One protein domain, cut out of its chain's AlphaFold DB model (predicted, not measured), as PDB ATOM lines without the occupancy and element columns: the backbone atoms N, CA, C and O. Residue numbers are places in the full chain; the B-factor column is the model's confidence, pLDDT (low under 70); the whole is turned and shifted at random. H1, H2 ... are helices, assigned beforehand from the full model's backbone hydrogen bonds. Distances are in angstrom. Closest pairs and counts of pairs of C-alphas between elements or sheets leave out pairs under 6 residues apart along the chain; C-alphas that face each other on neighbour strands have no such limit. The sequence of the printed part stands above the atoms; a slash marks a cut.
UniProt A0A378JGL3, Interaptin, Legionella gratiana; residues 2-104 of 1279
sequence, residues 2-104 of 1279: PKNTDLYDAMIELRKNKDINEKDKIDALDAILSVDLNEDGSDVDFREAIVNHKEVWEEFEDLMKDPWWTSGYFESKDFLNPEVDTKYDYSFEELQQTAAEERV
ATOM      1  N   PRO A   2      89.663  95.878 150.322       85.00
ATOM      2  CA  PRO A   2      90.644  96.378 149.366       85.00
ATOM      3  C   PRO A   2      91.731  97.200 150.071       85.00
ATOM      4  O   PRO A   2      91.548  97.659 151.199       85.00
ATOM      5  N   LYS A   3      92.876  97.337 149.408       89.75
ATOM      6  CA  LYS A   3      94.121  97.931 149.910       89.75
ATOM      7  C   LYS A   3      94.299  99.399 149.522       89.75
ATOM      8  O   LYS A   3      95.403  99.920 149.599       89.75
ATOM      9  N   ASN A   4      93.229 100.073 149.107       91.06
ATOM     10  CA  ASN A   4      93.284 101.448 148.617       91.06
ATOM     11  C   ASN A   4      93.794 102.425 149.692       91.06
ATOM     12  O   ASN A   4      94.702 103.201 149.420       91.06
ATOM     13  N   THR A   5      93.276 102.348 150.921       89.50
ATOM     14  CA  THR A   5      93.778 103.152 152.057       89.50
ATOM     15  C   THR A   5      95.239 102.841 152.404       89.50
ATOM     16  O   THR A   5      96.034 103.764 152.541       89.50
ATOM     17  N   ASP A   6      95.614 101.559 152.458       89.88
ATOM     18  CA  ASP A   6      97.001 101.150 152.729       89.88
ATOM     19  C   ASP A   6      97.960 101.696 151.651       89.88
ATOM     20  O   ASP A   6      99.068 102.129 151.954       89.88
ATOM     21  N   LEU A   7      97.523 101.721 150.386       92.12
ATOM     22  CA  LEU A   7      98.286 102.296 149.282       92.12
ATOM     23  C   LEU A   7      98.387 103.826 149.385       92.12
ATOM     24  O   LEU A   7      99.458 104.373 149.139       92.12
ATOM     25  N   TYR A   8      97.305 104.516 149.757       91.81
ATOM     26  CA  TYR A   8      97.319 105.963 150.002       91.81
ATOM     27  C   TYR A   8      98.345 106.339 151.080       91.81
ATOM     28  O   TYR A   8      99.207 107.191 150.849       91.81
ATOM     29  N   ASP A   9      98.295 105.662 152.229       90.56
ATOM     30  CA  ASP A   9      99.229 105.891 153.333       90.56
ATOM     31  C   ASP A   9     100.667 105.561 152.900       90.56
ATOM     32  O   ASP A   9     101.580 106.361 153.122       90.56
ATOM     33  N   ALA A  10     100.862 104.451 152.176       92.06
ATOM     34  CA  ALA A  10     102.158 104.078 151.621       92.06
ATOM     35  C   ALA A  10     102.718 105.139 150.662       92.06
ATOM     36  O   ALA A  10     103.903 105.444 150.742       92.06
ATOM     37  N   MET A  11     101.904 105.754 149.791       92.62
ATOM     38  CA  MET A  11     102.364 106.831 148.899       92.62
ATOM     39  C   MET A  11     102.872 108.052 149.678       92.62
ATOM     40  O   MET A  11     103.890 108.639 149.309       92.62
ATOM     41  N   ILE A  12     102.201 108.417 150.772       89.25
ATOM     42  CA  ILE A  12     102.611 109.534 151.636       89.25
ATOM     43  C   ILE A  12     103.897 109.193 152.403       89.25
ATOM     44  O   ILE A  12     104.796 110.032 152.543       89.25
ATOM     45  N   GLU A  13     104.013 107.962 152.901       89.38
ATOM     46  CA  GLU A  13     105.198 107.490 153.619       89.38
ATOM     47  C   GLU A  13     106.400 107.241 152.695       89.38
ATOM     48  O   GLU A  13     107.549 107.417 153.117       89.38
ATOM     49  N   LEU A  14     106.155 106.931 151.416       89.94
ATOM     50  CA  LEU A  14     107.164 106.612 150.403       89.94
ATOM     51  C   LEU A  14     108.270 107.656 150.320       89.94
ATOM     52  O   LEU A  14     109.456 107.326 150.265       89.94
ATOM     53  N   ARG A  15     107.897 108.933 150.383       84.19
ATOM     54  CA  ARG A  15     108.848 110.046 150.359       84.19
ATOM     55  C   ARG A  15     109.841 109.990 151.523       84.19
ATOM     56  O   ARG A  15     111.022 110.280 151.335       84.19
ATOM     57  N   LYS A  16     109.372 109.618 152.718       80.50
ATOM     58  CA  LYS A  16     110.157 109.607 153.965       80.50
ATOM     59  C   LYS A  16     110.997 108.339 154.137       80.50
ATOM     60  O   LYS A  16     111.968 108.369 154.891       80.50
ATOM     61  N   ASN A  17     110.649 107.254 153.446       83.31
ATOM     62  CA  ASN A  17     111.353 105.981 153.548       83.31
ATOM     63  C   ASN A  17     112.784 106.101 152.977       83.31
ATOM     64  O   ASN A  17     112.971 106.453 151.813       83.31
ATOM     65  N   LYS A  18     113.809 105.865 153.806       82.44
ATOM     66  CA  LYS A  18     115.228 105.993 153.416       82.44
ATOM     67  C   LYS A  18     115.798 104.714 152.793       82.44
ATOM     68  O   LYS A  18     116.864 104.787 152.183       82.44
ATOM     69  N   ASP A  19     115.108 103.588 152.945       85.31
ATOM     70  CA  ASP A  19     115.561 102.272 152.492       85.31
ATOM     71  C   ASP A  19     115.260 102.046 151.001       85.31
ATOM     72  O   ASP A  19     115.981 101.322 150.316       85.31
ATOM     73  N   ILE A  20     114.271 102.766 150.462       89.38
ATOM     74  CA  ILE A  20     113.956 102.800 149.031       89.38
ATOM     75  C   ILE A  20     114.758 103.927 148.374       89.38
ATOM     76  O   ILE A  20     114.734 105.077 148.828       89.38
ATOM     77  N   ASN A  21     115.468 103.631 147.285       89.75
ATOM     78  CA  ASN A  21     116.209 104.669 146.575       89.75
ATOM     79  C   ASN A  21     115.261 105.629 145.830       89.75
ATOM     80  O   ASN A  21     114.163 105.270 145.414       89.75
ATOM     81  N   GLU A  22     115.703 106.871 145.644       87.00
ATOM     82  CA  GLU A  22     114.876 107.943 145.076       87.00
ATOM     83  C   GLU A  22     114.343 107.631 143.670       87.00
ATOM     84  O   GLU A  22     113.241 108.045 143.313       87.00
ATOM     85  N   LYS A  23     115.121 106.893 142.868       89.50
ATOM     86  CA  LYS A  23     114.736 106.535 141.504       89.50
ATOM     87  C   LYS A  23     113.559 105.564 141.507       89.50
ATOM     88  O   LYS A  23     112.626 105.780 140.745       89.50
ATOM     89  N   ASP A  24     113.571 104.566 142.380       91.50
ATOM     90  CA  ASP A  24     112.504 103.567 142.446       91.50
ATOM     91  C   ASP A  24     111.198 104.177 142.973       91.50
ATOM     92  O   ASP A  24     110.124 103.867 142.460       91.50
ATOM     93  N   LYS A  25     111.282 105.129 143.918       92.12
ATOM     94  CA  LYS A  25     110.121 105.927 144.355       92.12
ATOM     95  C   LYS A  25     109.507 106.712 143.199       92.12
ATOM     96  O   LYS A  25     108.292 106.718 143.027       92.12
ATOM     97  N   ILE A  26     110.356 107.398 142.426       91.94
ATOM     98  CA  ILE A  26     109.939 108.178 141.256       91.94
ATOM     99  C   ILE A  26     109.288 107.265 140.222       91.94
ATOM    100  O   ILE A  26     108.185 107.565 139.780       91.94
ATOM    101  N   ASP A  27     109.945 106.159 139.869       92.69
ATOM    102  CA  ASP A  27     109.473 105.247 138.830       92.69
ATOM    103  C   ASP A  27     108.119 104.615 139.231       92.69
ATOM    104  O   ASP A  27     107.222 104.527 138.396       92.69
ATOM    105  N   ALA A  28     107.924 104.263 140.510       94.25
ATOM    106  CA  ALA A  28     106.659 103.715 141.014       94.25
ATOM    107  C   ALA A  28     105.496 104.721 140.966       94.25
ATOM    108  O   ALA A  28     104.385 104.366 140.569       94.25
ATOM    109  N   LEU A  29     105.739 105.984 141.332       94.81
ATOM    110  CA  LEU A  29     104.733 107.046 141.228       94.81
ATOM    111  C   LEU A  29     104.449 107.414 139.764       94.81
ATOM    112  O   LEU A  29     103.294 107.605 139.386       94.81
ATOM    113  N   ASP A  30     105.481 107.467 138.920       94.62
ATOM    114  CA  ASP A  30     105.351 107.758 137.490       94.62
ATOM    115  C   ASP A  30     104.538 106.676 136.758       94.62
ATOM    116  O   ASP A  30     103.787 106.993 135.831       94.62
ATOM    117  N   ALA A  31     104.643 105.412 137.184       94.81
ATOM    118  CA  ALA A  31     103.840 104.314 136.653       94.81
ATOM    119  C   ALA A  31     102.342 104.510 136.932       94.81
ATOM    120  O   ALA A  31     101.540 104.386 136.009       94.81
ATOM    121  N   ILE A  32     101.972 104.899 138.159       94.94
ATOM    122  CA  ILE A  32     100.578 105.207 138.537       94.94
ATOM    123  C   ILE A  32     100.038 106.385 137.720       94.94
ATOM    124  O   ILE A  32      98.910 106.360 137.223       94.94
ATOM    125  N   LEU A  33     100.856 107.424 137.556       93.94
ATOM    126  CA  LEU A  33     100.481 108.604 136.781       93.94
ATOM    127  C   LEU A  33     100.338 108.310 135.291       93.94
ATOM    128  O   LEU A  33      99.592 108.993 134.608       93.94
ATOM    129  N   SER A  34     101.015 107.296 134.760       92.38
ATOM    130  CA  SER A  34     100.964 106.991 133.326       92.38
ATOM    131  C   SER A  34      99.667 106.304 132.875       92.38
ATOM    132  O   SER A  34      99.465 106.166 131.669       92.38
ATOM    133  N   VAL A  35      98.804 105.884 133.808       92.69
ATOM    134  CA  VAL A  35      97.541 105.179 133.533       92.69
ATOM    135  C   VAL A  35      96.435 106.166 133.140       92.69
ATOM    136  O   VAL A  35      96.171 107.120 133.870       92.69
ATOM    137  N   ASP A  36      95.753 105.938 132.013       90.25
ATOM    138  CA  ASP A  36      94.559 106.712 131.637       90.25
ATOM    139  C   ASP A  36      93.298 106.062 132.211       90.25
ATOM    140  O   ASP A  36      92.844 105.021 131.739       90.25
ATOM    141  N   LEU A  37      92.711 106.692 133.230       89.25
ATOM    142  CA  LEU A  37      91.521 106.173 133.905       89.25
ATOM    143  C   LEU A  37      90.256 106.184 133.023       89.25
ATOM    144  O   LEU A  37      89.279 105.525 133.377       89.25
ATOM    145  N   ASN A  38      90.262 106.872 131.874       85.75
ATOM    146  CA  ASN A  38      89.102 106.983 130.981       85.75
ATOM    147  C   ASN A  38      89.059 105.931 129.858       85.75
ATOM    148  O   ASN A  38      88.083 105.901 129.102       85.75
ATOM    149  N   GLU A  39      90.098 105.106 129.706       85.88
ATOM    150  CA  GLU A  39      90.148 104.056 128.682       85.88
ATOM    151  C   GLU A  39      89.480 102.748 129.148       85.88
ATOM    152  O   GLU A  39      89.486 102.392 130.328       85.88
ATOM    153  N   ASP A  40      88.899 101.999 128.204       77.25
ATOM    154  CA  ASP A  40      88.320 100.681 128.485       77.25
ATOM    155  C   ASP A  40      89.421  99.713 128.961       77.25
ATOM    156  O   ASP A  40      90.304  99.346 128.188       77.25
ATOM    157  N   GLY A  41      89.334  99.249 130.212       82.88
ATOM    158  CA  GLY A  41      90.329  98.356 130.825       82.88
ATOM    159  C   GLY A  41      91.254  99.026 131.847       82.88
ATOM    160  O   GLY A  41      92.022  98.319 132.499       82.88
ATOM    161  N   SER A  42      91.114 100.337 132.063       84.38
ATOM    162  CA  SER A  42      91.941 101.141 132.977       84.38
ATOM    163  C   SER A  42      92.028 100.604 134.412       84.38
ATOM    164  O   SER A  42      93.073 100.711 135.052       84.38
ATOM    165  N   ASP A  43      90.973  99.952 134.911       87.94
ATOM    166  CA  ASP A  43      90.981  99.302 136.225       87.94
ATOM    167  C   ASP A  43      92.076  98.226 136.347       87.94
ATOM    168  O   ASP A  43      92.632  98.009 137.426       87.94
ATOM    169  N   VAL A  44      92.334  97.482 135.267       88.94
ATOM    170  CA  VAL A  44      93.361  96.430 135.226       88.94
ATOM    171  C   VAL A  44      94.737  97.076 135.139       88.94
ATOM    172  O   VAL A  44      95.602  96.747 135.949       88.94
ATOM    173  N   ASP A  45      94.896  98.059 134.253       91.94
ATOM    174  CA  ASP A  45      96.155  98.779 134.042       91.94
ATOM    175  C   ASP A  45      96.619  99.519 135.309       91.94
ATOM    176  O   ASP A  45      97.806  99.517 135.635       91.94
ATOM    177  N   PHE A  46      95.690 100.092 136.086       93.88
ATOM    178  CA  PHE A  46      96.003 100.746 137.361       93.88
ATOM    179  C   PHE A  46      96.559  99.763 138.397       93.88
ATOM    180  O   PHE A  46      97.560 100.041 139.060       93.88
ATOM    181  N   ARG A  47      95.944  98.580 138.522       93.81
ATOM    182  CA  ARG A  47      96.458  97.522 139.406       93.81
ATOM    183  C   ARG A  47      97.810  97.014 138.925       93.81
ATOM    184  O   ARG A  47      98.702  96.809 139.744       93.81
ATOM    185  N   GLU A  48      97.967  96.841 137.616       93.69
ATOM    186  CA  GLU A  48      99.216  96.387 137.014       93.69
ATOM    187  C   GLU A  48     100.357  97.384 137.267       93.69
ATOM    188  O   GLU A  48     101.457  96.964 137.624       93.69
ATOM    189  N   ALA A  49     100.098  98.694 137.198       94.00
ATOM    190  CA  ALA A  49     101.082  99.730 137.519       94.00
ATOM    191  C   ALA A  49     101.626  99.612 138.956       94.00
ATOM    192  O   ALA A  49     102.826  99.761 139.174       94.00
ATOM    193  N   ILE A  50     100.779  99.271 139.932       94.44
ATOM    194  CA  ILE A  50     101.215  99.000 141.314       94.44
ATOM    195  C   ILE A  50     101.999  97.687 141.394       94.44
ATOM    196  O   ILE A  50     103.092  97.637 141.960       94.44
ATOM    197  N   VAL A  51     101.473  96.615 140.799       92.62
ATOM    198  CA  VAL A  51     102.072  95.271 140.861       92.62
ATOM    199  C   VAL A  51     103.447  95.223 140.191       92.62
ATOM    200  O   VAL A  51     104.355  94.577 140.714       92.62
ATOM    201  N   ASN A  52     103.639  95.943 139.086       94.31
ATOM    202  CA  ASN A  52     104.918  96.036 138.378       94.31
ATOM    203  C   ASN A  52     106.021  96.700 139.215       94.31
ATOM    204  O   ASN A  52     107.201  96.473 138.962       94.31
ATOM    205  N   HIS A  53     105.642  97.458 140.246       94.50
ATOM    206  CA  HIS A  53     106.549  98.084 141.205       94.50
ATOM    207  C   HIS A  53     106.474  97.426 142.591       94.50
ATOM    208  O   HIS A  53     106.716  98.074 143.607       94.50
ATOM    209  N   LYS A  54     106.161  96.123 142.655       90.19
ATOM    210  CA  LYS A  54     106.020  95.372 143.913       90.19
ATOM    211  C   LYS A  54     107.196  95.532 144.877       90.19
ATOM    212  O   LYS A  54     106.950  95.646 146.069       90.19
ATOM    213  N   GLU A  55     108.427  95.567 144.369       88.88
ATOM    214  CA  GLU A  55     109.649  95.728 145.180       88.88
ATOM    215  C   GLU A  55     109.660  97.044 145.982       88.88
ATOM    216  O   GLU A  55     110.258  97.113 147.046       88.88
ATOM    217  N   VAL A  56     108.964  98.085 145.512       92.62
ATOM    218  CA  VAL A  56     108.801  99.357 146.238       92.62
ATOM    219  C   VAL A  56     107.694  99.246 147.281       92.62
ATOM    220  O   VAL A  56     107.840  99.696 148.414       92.62
ATOM    221  N   TRP A  57     106.567  98.651 146.894       92.69
ATOM    222  CA  TRP A  57     105.363  98.614 147.720       92.69
ATOM    223  C   TRP A  57     105.395  97.531 148.808       92.69
ATOM    224  O   TRP A  57     104.639  97.624 149.770       92.69
ATOM    225  N   GLU A  58     106.250  96.509 148.695       90.44
ATOM    226  CA  GLU A  58     106.390  95.455 149.713       90.44
ATOM    227  C   GLU A  58     107.103  95.909 150.993       90.44
ATOM    228  O   GLU A  58     106.948  95.265 152.031       90.44
ATOM    229  N   GLU A  59     107.803  97.044 150.936       89.12
ATOM    230  CA  GLU A  59     108.398  97.722 152.094       89.12
ATOM    231  C   GLU A  59     107.341  98.344 153.026       89.12
ATOM    232  O   GLU A  59     107.637  98.663 154.179       89.12
ATOM    233  N   PHE A  60     106.094  98.493 152.560       90.56
ATOM    234  CA  PHE A  60     104.967  98.961 153.367       90.56
ATOM    235  C   PHE A  60     104.155  97.757 153.841       90.56
ATOM    236  O   PHE A  60     103.632  96.965 153.046       90.56
ATOM    237  N   GLU A  61     104.099  97.584 155.164       78.25
ATOM    238  CA  GLU A  61     103.546  96.389 155.792       78.25
ATOM    239  C   GLU A  61     102.109  96.110 155.308       78.25
ATOM    240  O   GLU A  61     101.270  96.997 155.223       78.25
ATOM    241  N   ASP A  62     101.833  94.847 154.969       81.06
ATOM    242  CA  ASP A  62     100.527  94.335 154.523       81.06
ATOM    243  C   ASP A  62     100.017  94.782 153.138       81.06
ATOM    244  O   ASP A  62      98.997  94.235 152.703       81.06
ATOM    245  N   LEU A  63     100.700  95.677 152.412       87.44
ATOM    246  CA  LEU A  63     100.226  96.168 151.108       87.44
ATOM    247  C   LEU A  63     100.319  95.102 149.999       87.44
ATOM    248  O   LEU A  63      99.329  94.807 149.330       87.44
ATOM    249  N   MET A  64     101.482  94.455 149.853       89.56
ATOM    250  CA  MET A  64     101.750  93.470 148.785       89.56
ATOM    251  C   MET A  64     101.646  91.994 149.225       89.56
ATOM    252  O   MET A  64     102.126  91.094 148.523       89.56
ATOM    253  N   LYS A  65     101.030  91.709 150.384       83.94
ATOM    254  CA  LYS A  65     100.849  90.334 150.894       83.94
ATOM    255  C   LYS A  65      99.705  89.618 150.159       83.94
ATOM    256  O   LYS A  65      98.552  90.031 150.250       83.94
ATOM    257  N   ASP A  66     100.027  88.516 149.476       77.44
ATOM    258  CA  ASP A  66      99.060  87.695 148.729       77.44
ATOM    259  C   ASP A  66      98.296  86.722 149.657       77.44
ATOM    260  O   ASP A  66      98.928  85.937 150.382       77.44
ATOM    261  N   PRO A  67      96.952  86.725 149.665       78.31
ATOM    262  CA  PRO A  67      96.170  85.726 150.373       78.31
ATOM    263  C   PRO A  67      96.343  84.322 149.770       78.31
ATOM    264  O   PRO A  67      96.016  84.064 148.615       78.31
ATOM    265  N   TRP A  68      96.747  83.349 150.593       70.19
ATOM    266  CA  TRP A  68      96.996  81.958 150.167       70.19
ATOM    267  C   TRP A  68      95.775  81.218 149.577       70.19
ATOM    268  O   TRP A  68      95.918  80.093 149.095       70.19
ATOM    269  N   TRP A  69      94.575  81.808 149.634       68.88
ATOM    270  CA  TRP A  69      93.315  81.214 149.179       68.88
ATOM    271  C   TRP A  69      92.789  81.769 147.841       68.88
ATOM    272  O   TRP A  69      91.723  81.330 147.404       68.88
ATOM    273  N   THR A  70      93.499  82.684 147.168       69.19
ATOM    274  CA  THR A  70      93.014  83.346 145.937       69.19
ATOM    275  C   THR A  70      94.045  83.352 144.806       69.19
ATOM    276  O   THR A  70      95.077  84.000 144.916       69.19
ATOM    277  N   SER A  71      93.756  82.699 143.674       71.56
ATOM    278  CA  SER A  71      94.523  82.891 142.430       71.56
ATOM    279  C   SER A  71      93.996  84.110 141.668       71.56
ATOM    280  O   SER A  71      92.794  84.169 141.415       71.56
ATOM    281  N   GLY A  72      94.872  85.041 141.276       80.06
ATOM    282  CA  GLY A  72      94.479  86.278 140.580       80.06
ATOM    283  C   GLY A  72      94.062  87.425 141.510       80.06
ATOM    284  O   GLY A  72      93.364  88.336 141.076       80.06
ATOM    285  N   TYR A  73      94.472  87.396 142.789       86.81
ATOM    286  CA  TYR A  73      94.138  88.429 143.781       86.81
ATOM    287  C   TYR A  73      94.482  89.845 143.303       86.81
ATOM    288  O   TYR A  73      93.622  90.724 143.335       86.81
ATOM    289  N   PHE A  74      95.699  90.036 142.787       87.50
ATOM    290  CA  PHE A  74      96.208  91.329 142.323       87.50
ATOM    291  C   PHE A  74      95.476  91.906 141.097       87.50
ATOM    292  O   PHE A  74      95.559  93.103 140.852       87.50
ATOM    293  N   GLU A  75      94.717  91.096 140.357       85.31
ATOM    294  CA  GLU A  75      93.885  91.555 139.230       85.31
ATOM    295  C   GLU A  75      92.453  91.908 139.677       85.31
ATOM    296  O   GLU A  75      91.651  92.430 138.902       85.31
ATOM    297  N   SER A  76      92.104  91.614 140.934       86.62
ATOM    298  CA  SER A  76      90.732  91.675 141.436       86.62
ATOM    299  C   SER A  76      90.417  92.961 142.207       86.62
ATOM    300  O   SER A  76      91.297  93.636 142.749       86.62
ATOM    301  N   LYS A  77      89.116  93.257 142.340       86.00
ATOM    302  CA  LYS A  77      88.607  94.336 143.209       86.00
ATOM    303  C   LYS A  77      88.886  94.093 144.703       86.00
ATOM    304  O   LYS A  77      88.802  95.038 145.478       86.00
ATOM    305  N   ASP A  78      89.237  92.864 145.100       85.44
ATOM    306  CA  ASP A  78      89.612  92.542 146.483       85.44
ATOM    307  C   ASP A  78      91.024  93.037 146.838       85.44
ATOM    308  O   ASP A  78      91.289  93.252 148.021       85.44
ATOM    309  N   PHE A  79      91.903  93.236 145.842       88.94
ATOM    310  CA  PHE A  79      93.209  93.877 146.023       88.94
ATOM    311  C   PHE A  79      93.079  95.398 146.003       88.94
ATOM    312  O   PHE A  79      93.340  96.035 147.013       88.94
ATOM    313  N   LEU A  80      92.627  95.977 144.891       89.88
ATOM    314  CA  LEU A  80      92.367  97.413 144.773       89.88
ATOM    315  C   LEU A  80      91.020  97.628 144.080       89.88
ATOM    316  O   LEU A  80      90.768  97.060 143.010       89.88
ATOM    317  N   ASN A  81      90.139  98.422 144.681       88.00
ATOM    318  CA  ASN A  81      88.790  98.660 144.174       88.00
ATOM    319  C   ASN A  81      88.718 100.003 143.420       88.00
ATOM    320  O   ASN A  81      89.064 101.020 144.012       88.00
ATOM    321  N   PRO A  82      88.270 100.044 142.152       85.19
ATOM    322  CA  PRO A  82      88.159 101.285 141.383       85.19
ATOM    323  C   PRO A  82      87.069 102.227 141.906       85.19
ATOM    324  O   PRO A  82      87.141 103.434 141.691       85.19
ATOM    325  N   GLU A  83      86.061 101.688 142.599       79.12
ATOM    326  CA  GLU A  83      84.890 102.429 143.067       79.12
ATOM    327  C   GLU A  83      84.942 102.697 144.581       79.12
ATOM    328  O   GLU A  83      85.349 101.839 145.370       79.12
ATOM    329  N   VAL A  84      84.441 103.866 144.999       69.88
ATOM    330  CA  VAL A  84      84.259 104.232 146.415       69.88
ATOM    331  C   VAL A  84      83.007 103.540 146.962       69.88
ATOM    332  O   VAL A  84      81.907 104.088 146.904       69.88
ATOM    333  N   ASP A  85      83.148 102.325 147.490       58.28
ATOM    334  CA  ASP A  85      81.993 101.576 148.023       58.28
ATOM    335  C   ASP A  85      81.644 101.985 149.476       58.28
ATOM    336  O   ASP A  85      80.555 101.718 149.988       58.28
ATOM    337  N   THR A  86      82.541 102.706 150.169       57.72
ATOM    338  CA  THR A  86      82.279 103.274 151.503       57.72
ATOM    339  C   THR A  86      82.913 104.654 151.673       57.72
ATOM    340  O   THR A  86      83.927 104.958 151.066       57.72
ATOM    341  N   LYS A  87      82.360 105.484 152.571       57.75
ATOM    342  CA  LYS A  87      82.874 106.825 152.941       57.75
ATOM    343  C   LYS A  87      84.330 106.832 153.476       57.75
ATOM    344  O   LYS A  87      84.838 107.892 153.824       57.75
ATOM    345  N   TYR A  88      84.965 105.674 153.620       57.59
ATOM    346  CA  TYR A  88      86.240 105.497 154.312       57.59
ATOM    347  C   TYR A  88      87.338 104.917 153.416       57.59
ATOM    348  O   TYR A  88      88.309 104.403 153.956       57.59
ATOM    349  N   ASP A  89      87.181 104.956 152.091       77.94
ATOM    350  CA  ASP A  89      88.171 104.397 151.168       77.94
ATOM    351  C   ASP A  89      88.380 105.298 149.943       77.94
ATOM    352  O   ASP A  89      87.480 106.064 149.595       77.94
ATOM    353  N   TYR A  90      89.556 105.207 149.317       87.88
ATOM    354  CA  TYR A  90      89.982 106.095 148.226       87.88
ATOM    355  C   TYR A  90      89.706 105.494 146.845       87.88
ATOM    356  O   TYR A  90      89.956 104.309 146.628       87.88
ATOM    357  N   SER A  91      89.242 106.297 145.887       90.38
ATOM    358  CA  SER A  91      89.088 105.880 144.485       90.38
ATOM    359  C   SER A  91      90.431 105.804 143.743       90.38
ATOM    360  O   SER A  91      91.443 106.333 144.205       90.38
ATOM    361  N   PHE A  92      90.456 105.194 142.552       92.44
ATOM    362  CA  PHE A  92      91.655 105.232 141.696       92.44
ATOM    363  C   PHE A  92      92.015 106.657 141.264       92.44
ATOM    364  O   PHE A  92      93.196 106.975 141.166       92.44
ATOM    365  N   GLU A  93      91.021 107.529 141.087       90.56
ATOM    366  CA  GLU A  93      91.236 108.951 140.806       90.56
ATOM    367  C   GLU A  93      91.925 109.649 141.990       90.56
ATOM    368  O   GLU A  93      92.940 110.316 141.809       90.56
ATOM    369  N   GLU A  94      91.449 109.435 143.221       91.19
ATOM    370  CA  GLU A  94      92.045 110.026 144.430       91.19
ATOM    371  C   GLU A  94      93.462 109.491 144.695       91.19
ATOM    372  O   GLU A  94      94.354 110.238 145.112       91.19
ATOM    373  N   LEU A  95      93.709 108.211 144.405       93.00
ATOM    374  CA  LEU A  95      95.042 107.610 144.477       93.00
ATOM    375  C   LEU A  95      95.975 108.159 143.389       93.00
ATOM    376  O   LEU A  95      97.137 108.439 143.675       93.00
ATOM    377  N   GLN A  96      95.480 108.380 142.166       92.94
ATOM    378  CA  GLN A  96      96.252 109.019 141.098       92.94
ATOM    379  C   GLN A  96      96.586 110.481 141.437       92.94
ATOM    380  O   GLN A  96      97.720 110.917 141.237       92.94
ATOM    381  N   GLN A  97      95.642 111.223 142.022       93.69
ATOM    382  CA  GLN A  97      95.865 112.587 142.518       93.69
ATOM    383  C   GLN A  97      96.904 112.624 143.646       93.69
ATOM    384  O   GLN A  97      97.777 113.496 143.667       93.69
ATOM    385  N   THR A  98      96.856 111.652 144.558       94.50
ATOM    386  CA  THR A  98      97.839 111.509 145.644       94.50
ATOM    387  C   THR A  98      99.225 111.189 145.088       94.50
ATOM    388  O   THR A  98     100.208 111.827 145.470       94.50
ATOM    389  N   ALA A  99      99.310 110.271 144.121       93.50
ATOM    390  CA  ALA A  99     100.559 109.964 143.434       93.50
ATOM    391  C   ALA A  99     101.139 111.207 142.742       93.50
ATOM    392  O   ALA A  99     102.348 111.433 142.800       93.50
ATOM    393  N   ALA A 100     100.290 112.050 142.145       93.75
ATOM    394  CA  ALA A 100     100.716 113.289 141.498       93.75
ATOM    395  C   ALA A 100     101.281 114.276 142.520       93.75
ATOM    396  O   ALA A 100     102.364 114.828 142.318       93.75
ATOM    397  N   GLU A 101     100.574 114.479 143.632       94.69
ATOM    398  CA  GLU A 101     101.009 115.346 144.723       94.69
ATOM    399  C   GLU A 101     102.379 114.924 145.270       94.69
ATOM    400  O   GLU A 101     103.308 115.740 145.326       94.69
ATOM    401  N   GLU A 102     102.528 113.647 145.630       93.19
ATOM    402  CA  GLU A 102     103.771 113.118 146.191       93.19
ATOM    403  C   GLU A 102     104.905 113.105 145.165       93.19
ATOM    404  O   GLU A 102     106.042 113.452 145.498       93.19
ATOM    405  N   ARG A 103     104.608 112.848 143.888       92.19
ATOM    406  CA  ARG A 103     105.604 112.920 142.816       92.19
ATOM    407  C   ARG A 103     106.151 114.328 142.622       92.19
ATOM    408  O   ARG A 103     107.360 114.490 142.404       92.19
ATOM    409  N   VAL A 104     105.287 115.344 142.696       93.38
ATOM    410  CA  VAL A 104     105.723 116.744 142.656       93.38
ATOM    411  C   VAL A 104     106.587 117.054 143.871       93.38
ATOM    412  O   VAL A 104     107.699 117.546 143.688       93.38
TER     413      VAL A 104
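This is residues 2 to 104 of the 1279 residues of the protein "Interaptin" of Legionella gratiana (UniProt A0A378JGL3). The longest helix, H5, lies side by side with H1 and packs on H2, which folds back into H3 as a staggered hairpin; small H4 follows, and a long loop, residues 58 to 91, runs past the ends where H1 and H5 begin. Under half of the 103 printed residues are in the five named helices, H1 to H5 in chain order; class all helix, compact, radius of gyration of the C-alphas 12.9 A, spans 32 by 32 by 25 A.

H5, residues 92 to 104, is 18.2 A long, ending at C-alpha 104 (105.723, 116.744, 142.656). H1, residues 4 to 14, begins at C-alpha 4 (93.284, 101.448, 148.617) and spans 14.9 A. H2, residues 22 to 33, spans 16.6 A; H3, residues 42 to 51, 14.1 A; H4 is residues 54 to 57.

H5 touches H1, closest C-alphas Leu 95 and Tyr 8, 6.2 A, the same way at a shallow tilt of 2 degrees. H5 touches H2, closest C-alphas Ala 99 and Leu 29, 5.6 A. H2, with residues 28 to 32 alone, touches H3 in a hairpin, closest C-alphas Ala 31 and Ala 49, 5.4 A. H4 only just touches H2, with 3 pairs of C-alphas within 8 A, closest Val 56 and Asp 24, 6.8 A. Every O i to N i+4 pair is within hydrogen-bond range in H1, H2 and H5, and 5 of 6 in H3; H4 is too short for one.

The farthest C-alphas, Trp 69 and Val 104, are 38.2 A apart. The printed part has no cut; the link H4 to H5 is long. Residues 69 to 70 and 84 to 88 have pLDDT under 70.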